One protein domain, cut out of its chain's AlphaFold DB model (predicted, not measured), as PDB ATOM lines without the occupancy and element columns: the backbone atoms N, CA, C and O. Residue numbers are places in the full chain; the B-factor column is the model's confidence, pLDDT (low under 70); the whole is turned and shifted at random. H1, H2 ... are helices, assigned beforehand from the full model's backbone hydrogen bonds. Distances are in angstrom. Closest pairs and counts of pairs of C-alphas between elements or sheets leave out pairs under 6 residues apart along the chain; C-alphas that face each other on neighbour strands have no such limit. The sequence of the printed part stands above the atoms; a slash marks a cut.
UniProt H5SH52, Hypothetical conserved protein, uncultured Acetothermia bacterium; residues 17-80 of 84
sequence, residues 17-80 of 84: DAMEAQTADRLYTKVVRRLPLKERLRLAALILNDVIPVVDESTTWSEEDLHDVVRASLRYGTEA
ATOM      1  N   ASP A  17     112.683 126.526 244.491       51.53
ATOM      2  CA  ASP A  17     112.038 126.892 243.218       51.53
ATOM      3  C   ASP A  17     112.474 125.988 242.049       51.53
ATOM      4  O   ASP A  17     111.692 125.671 241.154       51.53
ATOM      5  N   ALA A  18     113.712 125.479 242.068       51.62
ATOM      6  CA  ALA A  18     114.183 124.506 241.077       51.62
ATOM      7  C   ALA A  18     113.497 123.129 241.220       51.62
ATOM      8  O   ALA A  18     113.404 122.372 240.248       51.62
ATOM      9  N   MET A  19     113.019 122.773 242.418       50.16
ATOM     10  CA  MET A  19     112.261 121.540 242.650       50.16
ATOM     11  C   MET A  19     110.788 121.708 242.235       50.16
ATOM     12  O   MET A  19     110.201 120.782 241.664       50.16
ATOM     13  N   GLU A  20     110.215 122.900 242.418       51.25
ATOM     14  CA  GLU A  20     108.882 123.244 241.909       51.25
ATOM     15  C   GLU A  20     108.846 123.382 240.378       51.25
ATOM     16  O   GLU A  20     107.977 122.790 239.730       51.25
ATOM     17  N   ALA A  21     109.845 124.026 239.765       53.88
ATOM     18  CA  ALA A  21     109.967 124.126 238.306       53.88
ATOM     19  C   ALA A  21     110.069 122.740 237.640       53.88
ATOM     20  O   ALA A  21     109.398 122.458 236.643       53.88
ATOM     21  N   GLN A  22     110.825 121.815 238.247       59.34
ATOM     22  CA  GLN A  22     110.877 120.418 237.798       59.34
ATOM     23  C   GLN A  22     109.527 119.699 237.922       59.34
ATOM     24  O   GLN A  22     109.272 118.736 237.193       59.34
ATOM     25  N   THR A  23     108.661 120.132 238.837       76.88
ATOM     26  CA  THR A  23     107.347 119.522 239.059       76.88
ATOM     27  C   THR A  23     106.360 119.927 237.964       76.88
ATOM     28  O   THR A  23     105.682 119.053 237.412       76.88
ATOM     29  N   ALA A  24     106.347 121.203 237.565       78.56
ATOM     30  CA  ALA A  24     105.510 121.700 236.472       78.56
ATOM     31  C   ALA A  24     105.881 121.068 235.117       78.56
ATOM     32  O   ALA A  24     105.013 120.522 234.427       78.56
ATOM     33  N   ASP A  25     107.170 121.023 234.774       82.25
ATOM     34  CA  ASP A  25     107.649 120.417 233.521       82.25
ATOM     35  C   ASP A  25     107.364 118.909 233.447       82.25
ATOM     36  O   ASP A  25     106.994 118.357 232.397       82.25
ATOM     37  N   ARG A  26     107.476 118.213 234.586       84.19
ATOM     38  CA  ARG A  26     107.116 116.794 234.692       84.19
ATOM     39  C   ARG A  26     105.621 116.572 234.494       84.19
ATOM     40  O   ARG A  26     105.253 115.622 233.797       84.19
ATOM     41  N   LEU A  27     104.769 117.416 235.071       83.81
ATOM     42  CA  LEU A  27     103.316 117.366 234.887       83.81
ATOM     43  C   LEU A  27     102.926 117.645 233.436       83.81
ATOM     44  O   LEU A  27     102.155 116.879 232.849       83.81
ATOM     45  N   TYR A  28     103.523 118.667 232.823       85.19
ATOM     46  CA  TYR A  28     103.312 118.974 231.415       85.19
ATOM     47  C   TYR A  28     103.655 117.772 230.530       85.19
ATOM     48  O   TYR A  28     102.859 117.347 229.693       85.19
ATOM     49  N   THR A  29     104.811 117.156 230.761       86.94
ATOM     50  CA  THR A  29     105.293 116.045 229.935       86.94
ATOM     51  C   THR A  29     104.492 114.757 230.141       86.94
ATOM     52  O   THR A  29     104.231 114.030 229.177       86.94
ATOM     53  N   LYS A  30     104.090 114.447 231.381       86.81
ATOM     54  CA  LYS A  30     103.388 113.194 231.707       86.81
ATOM     55  C   LYS A  30     101.887 113.251 231.450       86.81
ATOM     56  O   LYS A  30     101.325 112.232 231.055       86.81
ATOM     57  N   VAL A  31     101.256 114.400 231.680       85.38
ATOM     58  CA  VAL A  31      99.797 114.555 231.640       85.38
ATOM     59  C   VAL A  31      99.399 115.388 230.429       85.38
ATOM     60  O   VAL A  31      98.783 114.867 229.505       85.38
ATOM     61  N   VAL A  32      99.825 116.651 230.378       85.06
ATOM     62  CA  VAL A  32      99.319 117.629 229.398       85.06
ATOM     63  C   VAL A  32      99.698 117.264 227.965       85.06
ATOM     64  O   VAL A  32      98.862 117.314 227.068       85.06
ATOM     65  N   ARG A  33     100.940 116.837 227.721       89.19
ATOM     66  CA  ARG A  33     101.427 116.485 226.379       89.19
ATOM     67  C   ARG A  33     100.722 115.258 225.788       89.19
ATOM     68  O   ARG A  33     100.692 115.124 224.567       89.19
ATOM     69  N   ARG A  34     100.169 114.376 226.630       91.19
ATOM     70  CA  ARG A  34      99.440 113.170 226.201       91.19
ATOM     71  C   ARG A  34      97.970 113.441 225.876       91.19
ATOM     72  O   ARG A  34      97.338 112.591 225.257       91.19
ATOM     73  N   LEU A  35      97.438 114.598 226.275       89.69
ATOM     74  CA  LEU A  35      96.066 114.985 225.963       89.69
ATOM     75  C   LEU A  35      95.902 115.291 224.462       89.69
ATOM     76  O   LEU A  35      96.832 115.804 223.825       89.69
ATOM     77  N   PRO A  36      94.708 115.049 223.888       92.38
ATOM     78  CA  PRO A  36      94.369 115.507 222.546       92.38
ATOM     79  C   PRO A  36      94.559 117.021 222.401       92.38
ATOM     80  O   PRO A  36      94.355 117.781 223.349       92.38
ATOM     81  N   LEU A  37      94.881 117.488 221.190       88.25
ATOM     82  CA  LEU A  37      95.149 118.910 220.924       88.25
ATOM     83  C   LEU A  37      94.025 119.834 221.425       88.25
ATOM     84  O   LEU A  37      94.300 120.865 222.033       88.25
ATOM     85  N   LYS A  38      92.765 119.433 221.230       91.56
ATOM     86  CA  LYS A  38      91.586 120.173 221.700       91.56
ATOM     87  C   LYS A  38      91.588 120.373 223.220       91.56
ATOM     88  O   LYS A  38      91.259 121.453 223.698       91.56
ATOM     89  N   GLU A  39      91.962 119.346 223.975       89.38
ATOM     90  CA  GLU A  39      92.002 119.408 225.438       89.38
ATOM     91  C   GLU A  39      93.206 120.197 225.942       89.38
ATOM     92  O   GLU A  39      93.070 120.959 226.893       89.38
ATOM     93  N   ARG A  40      94.351 120.114 225.255       90.25
ATOM     94  CA  ARG A  40      95.522 120.955 225.551       90.25
ATOM     95  C   ARG A  40      95.215 122.438 225.390       90.25
ATOM     96  O   ARG A  40      95.584 123.228 226.249       90.25
ATOM     97  N   LEU A  41      94.522 122.803 224.313       88.06
ATOM     98  CA  LEU A  41      94.097 124.184 224.074       88.06
ATOM     99  C   LEU A  41      93.088 124.651 225.127       88.06
ATOM    100  O   LEU A  41      93.203 125.764 225.631       88.06
ATOM    101  N   ARG A  42      92.141 123.789 225.512       89.81
ATOM    102  CA  ARG A  42      91.188 124.093 226.586       89.81
ATOM    103  C   ARG A  42      91.886 124.285 227.934       89.81
ATOM    104  O   ARG A  42      91.544 125.214 228.654       89.81
ATOM    105  N   LEU A  43      92.857 123.434 228.261       89.31
ATOM    106  CA  LEU A  43      93.631 123.548 229.495       89.31
ATOM    107  C   LEU A  43      94.477 124.826 229.507       89.31
ATOM    108  O   LEU A  43      94.492 125.521 230.511       89.31
ATOM    109  N   ALA A  44      95.121 125.164 228.386       87.75
ATOM    110  CA  ALA A  44      95.861 126.416 228.254       87.75
ATOM    111  C   ALA A  44      94.957 127.640 228.474       87.75
ATOM    112  O   ALA A  44      95.354 128.557 229.178       87.75
ATOM    113  N   ALA A  45      93.732 127.629 227.936       87.06
ATOM    114  CA  ALA A  45      92.764 128.701 228.156       87.06
ATOM    115  C   ALA A  45      92.296 128.793 229.620       87.06
ATOM    116  O   ALA A  45      92.147 129.892 230.140       87.06
ATOM    117  N   LEU A  46      92.080 127.655 230.291       88.31
ATOM    118  CA  LEU A  46      91.702 127.633 231.709       88.31
ATOM    119  C   LEU A  46      92.818 128.167 232.600       88.31
ATOM    120  O   LEU A  46      92.546 129.019 233.431       88.31
ATOM    121  N   ILE A  47      94.053 127.701 232.389       87.38
ATOM    122  CA  ILE A  47      95.221 128.212 233.108       87.38
ATOM    123  C   ILE A  47      95.319 129.713 232.866       87.38
ATOM    124  O   ILE A  47      95.314 130.471 233.819       87.38
ATOM    125  N   LEU A  48      95.320 130.154 231.606       84.12
ATOM    126  CA  LEU A  48      95.453 131.567 231.269       84.12
ATOM    127  C   LEU A  48      94.375 132.439 231.935       84.12
ATOM    128  O   LEU A  48      94.705 133.497 232.449       84.12
ATOM    129  N   ASN A  49      93.122 131.989 231.990       83.69
ATOM    130  CA  ASN A  49      92.056 132.721 232.681       83.69
ATOM    131  C   ASN A  49      92.228 132.775 234.207       83.69
ATOM    132  O   ASN A  49      91.686 133.678 234.830       83.69
ATOM    133  N   ASP A  50      92.928 131.808 234.796       80.00
ATOM    134  CA  ASP A  50      93.140 131.701 236.242       80.00
ATOM    135  C   ASP A  50      94.388 132.477 236.699       80.00
ATOM    136  O   ASP A  50      94.407 133.035 237.791       80.00
ATOM    137  N   VAL A  51      95.428 132.553 235.849       76.19
ATOM    138  CA  VAL A  51      96.675 133.285 236.155       76.19
ATOM    139  C   VAL A  51      96.712 134.716 235.656       76.19
ATOM    140  O   VAL A  51      97.628 135.428 236.053       76.19
ATOM    141  N   ILE A  52      95.799 135.159 234.789       67.12
ATOM    142  CA  ILE A  52      95.687 136.593 234.512       67.12
ATOM    143  C   ILE A  52      95.113 137.213 235.791       67.12
ATOM    144  O   ILE A  52      93.920 137.020 236.048       67.12
ATOM    145  N   PRO A  53      95.912 137.930 236.614       61.38
ATOM    146  CA  PRO A  53      95.310 138.747 237.649       61.38
ATOM    147  C   PRO A  53      94.336 139.671 236.928       61.38
ATOM    148  O   PRO A  53      94.633 140.131 235.822       61.38
ATOM    149  N   VAL A  54      93.172 139.922 237.520       61.16
ATOM    150  CA  VAL A  54      92.358 141.060 237.095       61.16
ATOM    151  C   VAL A  54      93.286 142.259 237.232       61.16
ATOM    152  O   VAL A  54      93.561 142.693 238.347       61.16
ATOM    153  N   VAL A  55      93.890 142.681 236.120       60.03
ATOM    154  CA  VAL A  55      94.754 143.849 236.092       60.03
ATOM    155  C   VAL A  55      93.823 144.966 236.496       60.03
ATOM    156  O   VAL A  55      92.852 145.241 235.791       60.03
ATOM    157  N   ASP A  56      94.051 145.514 237.684       61.22
ATOM    158  CA  ASP A  56      93.318 146.684 238.111       61.22
ATOM    159  C   ASP A  56      93.774 147.827 237.204       61.22
ATOM    160  O   ASP A  56      94.828 148.426 237.394       61.22
ATOM    161  N   GLU A  57      93.011 148.057 236.134       64.94
ATOM    162  CA  GLU A  57      93.208 149.185 235.224       64.94
ATOM    163  C   GLU A  57      92.796 150.511 235.881       64.94
ATOM    164  O   GLU A  57      92.796 151.557 235.223       64.94
ATOM    165  N   SER A  58      92.422 150.496 237.168       70.75
ATOM    166  CA  SER A  58      92.178 151.715 237.908       70.75
ATOM    167  C   SER A  58      93.405 152.619 237.871       70.75
ATOM    168  O   SER A  58      94.537 152.240 238.162       70.75
ATOM    169  N   THR A  59      93.159 153.881 237.541       70.25
ATOM    170  CA  THR A  59      94.164 154.940 237.617       70.25
ATOM    171  C   THR A  59      94.365 155.442 239.048       70.25
ATOM    172  O   THR A  59      95.175 156.343 239.275       70.25
ATOM    173  N   THR A  60      93.632 154.890 240.020       79.19
ATOM    174  CA  THR A  60      93.781 155.223 241.436       79.19
ATOM    175  C   THR A  60      94.835 154.338 242.069       79.19
ATOM    176  O   THR A  60      94.682 153.121 242.108       79.19
ATOM    177  N   TRP A  61      95.874 154.959 242.610       81.38
ATOM    178  CA  TRP A  61      96.871 154.254 243.404       81.38
ATOM    179  C   TRP A  61      96.215 153.695 244.661       81.38
ATOM    180  O   TRP A  61      95.390 154.377 245.283       81.38
ATOM    181  N   SER A  62      96.572 152.470 245.033       82.06
ATOM    182  CA  SER A  62      96.159 151.926 246.318       82.06
ATOM    183  C   SER A  62      96.886 152.651 247.456       82.06
ATOM    184  O   SER A  62      97.917 153.302 247.267       82.06
ATOM    185  N   GLU A  63      96.349 152.538 248.669       84.31
ATOM    186  CA  GLU A  63      97.014 153.066 249.867       84.31
ATOM    187  C   GLU A  63      98.397 152.421 250.073       84.31
ATOM    188  O   GLU A  63      99.334 153.074 250.529       84.31
ATOM    189  N   GLU A  64      98.538 151.150 249.689       83.56
ATOM    190  CA  GLU A  64      99.804 150.419 249.736       83.56
ATOM    191  C   GLU A  64     100.823 151.009 248.752       83.56
ATOM    192  O   GLU A  64     101.950 151.304 249.151       83.56
ATOM    193  N   ASP A  65     100.400 151.313 247.520       84.38
ATOM    194  CA  ASP A  65     101.251 151.965 246.516       84.38
ATOM    195  C   ASP A  65     101.741 153.338 246.998       84.38
ATOM    196  O   ASP A  65     102.919 153.680 246.867       84.38
ATOM    197  N   LEU A  66     100.846 154.134 247.597       88.44
ATOM    198  CA  LEU A  66     101.199 155.437 248.165       88.44
ATOM    199  C   LEU A  66     102.227 155.291 249.289       88.44
ATOM    200  O   LEU A  66     103.214 156.033 249.332       88.44
ATOM    201  N   HIS A  67     102.023 154.325 250.181       88.88
ATOM    202  CA  HIS A  67     102.920 154.077 251.300       88.88
ATOM    203  C   HIS A  67     104.313 153.625 250.830       88.88
ATOM    204  O   HIS A  67     105.335 154.076 251.364       88.88
ATOM    205  N   ASP A  68     104.376 152.786 249.799       89.25
ATOM    206  CA  ASP A  68     105.634 152.326 249.219       89.25
ATOM    207  C   ASP A  68     106.384 153.438 248.485       89.25
ATOM    208  O   ASP A  68     107.599 153.575 248.664       89.25
ATOM    209  N   VAL A  69     105.683 154.304 247.748       90.19
ATOM    210  CA  VAL A  69     106.299 155.484 247.122       90.19
ATOM    211  C   VAL A  69     106.835 156.460 248.166       90.19
ATOM    212  O   VAL A  69     107.947 156.976 248.009       90.19
ATOM    213  N   VAL A  70     106.105 156.687 249.259       89.69
ATOM    214  CA  VAL A  70     106.582 157.515 250.375       89.69
ATOM    215  C   VAL A  70     107.844 156.901 250.980       89.69
ATOM    216  O   VAL A  70     108.864 157.583 251.098       89.69
ATOM    217  N   ARG A  71     107.829 155.601 251.290       89.00
ATOM    218  CA  ARG A  71     108.993 154.894 251.844       89.00
ATOM    219  C   ARG A  71     110.202 154.969 250.909       89.00
ATOM    220  O   ARG A  71     111.306 155.258 251.372       89.00
ATOM    221  N   ALA A  72     110.007 154.735 249.614       86.56
ATOM    222  CA  ALA A  72     111.060 154.831 248.607       86.56
ATOM    223  C   ALA A  72     111.635 156.253 248.521       86.56
ATOM    224  O   ALA A  72     112.854 156.424 248.482       86.56
ATOM    225  N   SER A  73     110.775 157.273 248.576       86.56
ATOM    226  CA  SER A  73     111.186 158.681 248.533       86.56
ATOM    227  C   SER A  73     112.003 159.084 249.761       86.56
ATOM    228  O   SER A  73     113.024 159.758 249.621       86.56
ATOM    229  N   LEU A  74     111.606 158.641 250.961       85.75
ATOM    230  CA  LEU A  74     112.384 158.883 252.181       85.75
ATOM    231  C   LEU A  74     113.763 158.226 252.098       85.75
ATOM    232  O   LEU A  74     114.761 158.880 252.391       85.75
ATOM    233  N   ARG A  75     113.820 156.962 251.663       84.75
ATOM    234  CA  ARG A  75     115.089 156.243 251.493       84.75
ATOM    235  C   ARG A  75     116.019 156.971 250.530       84.75
ATOM    236  O   ARG A  75     117.172 157.209 250.873       84.75
ATOM    237  N   TYR A  76     115.494 157.401 249.385       78.38
ATOM    238  CA  TYR A  76     116.248 158.187 248.412       78.38
ATOM    239  C   TYR A  76     116.788 159.497 249.014       78.38
ATOM    240  O   TYR A  76     117.949 159.840 248.804       78.38
ATOM    241  N   GLY A  77     115.980 160.201 249.814       76.00
ATOM    242  CA  GLY A  77     116.400 161.428 250.498       76.00
ATOM    243  C   GLY A  77     117.491 161.212 251.554       76.00
ATOM    244  O   GLY A  77     118.332 162.085 251.744       76.00
ATOM    245  N   THR A  78     117.509 160.052 252.215       78.38
ATOM    246  CA  THR A  78     118.529 159.695 253.220       78.38
ATOM    247  C   THR A  78     119.788 159.055 252.634       78.38
ATOM    248  O   THR A  78     120.829 159.064 253.281       78.38
ATOM    249  N   GLU A  79     119.704 158.497 251.425       67.75
ATOM    250  CA  GLU A  79     120.831 157.909 250.688       67.75
ATOM    251  C   GLU A  79     121.564 158.950 249.816       67.75
ATOM    252  O   GLU A  79     122.577 158.627 249.193       67.75
ATOM    253  N   ALA A  80     121.094 160.206 249.777       60.72
ATOM    254  CA  ALA A  80     121.807 161.296 249.122       60.72
ATOM    255  C   ALA A  80     123.189 161.473 249.785       60.72
ATOM    256  O   ALA A  80     123.251 161.792 250.974       60.72
TER     257      ALA A  80
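Overview. This is residues 17 to 80 of the 84 residues of the protein "Hypothetical conserved protein" of uncultured Acetothermia bacterium (UniProt H5SH52). Three separate helices are strung along an open, extended zigzag with no shared core: H1 and H2 form an open V, with residues 31 to 36 at its corner, and H3 sits well away from them at the other end of a stretched link, residues 52 to 62. H1 runs to the corner and H2 folds back from it, while H3 stands free as a far arm. The printed part has 64 residues with three named helices, in the order H1, H2, H3, and no named strand; the class is all helix. The whole is extended, with a radius of gyration of the C-alphas of 20.7 A, and its outline is flat, spanning 57 by 30 by 14 A along the three main axes.

Along the chain. Begin at C-alpha 17, at (112.038, 126.892, 243.218), where H1 starts; it takes residues 17 to 30 and measures 19.9 A from first to last C-alpha. After residues 31 to 36, find C-alpha 37 at (95.149, 118.910, 220.924), the first of H2, which takes residues 37 to 51 and measures 21.0 A. Go on past residues 52 to 62 to H3, residues 63 to 78, the longest helix by residues, at 22.8 A; it ends at C-alpha 78, at (118.529, 159.695, 253.220).

Arrangement. Start at H1: it touches no helix. H1 and H2 are apart, with no C-alpha of the one within 8 A of the other, though a short link of 6 residues joins them. H2 and H3 are apart by the same measure, and so are H1 and H3. Look next at residues 17 to 27, which belong to H1: they stand free, with no C-alpha 8 or more apart along the chain within 10 A. Residues 45 to 80 stand free as well, of which 45 to 51 belong to H2 and 63 to 78 to H3. In the backbone of H1, H2 and H3 you will find every O i to N i+4 pair within hydrogen-bond range.

Size, cuts and confidence. The two C-alphas farthest apart are those of Pro 36 and Ala 80, 59.6 A from each other, while the first and last printed C-alphas, of Asp 17 and Ala 80, are 36.2 A apart. The printed part has no cut. The link from H2 to H3, 11 residues, is long. In the B-factor column the mean pLDDT of the printed part is 79.2; look for values under 70 at residues 17 to 22, 52 to 57 and 79 to 80 of this predicted model.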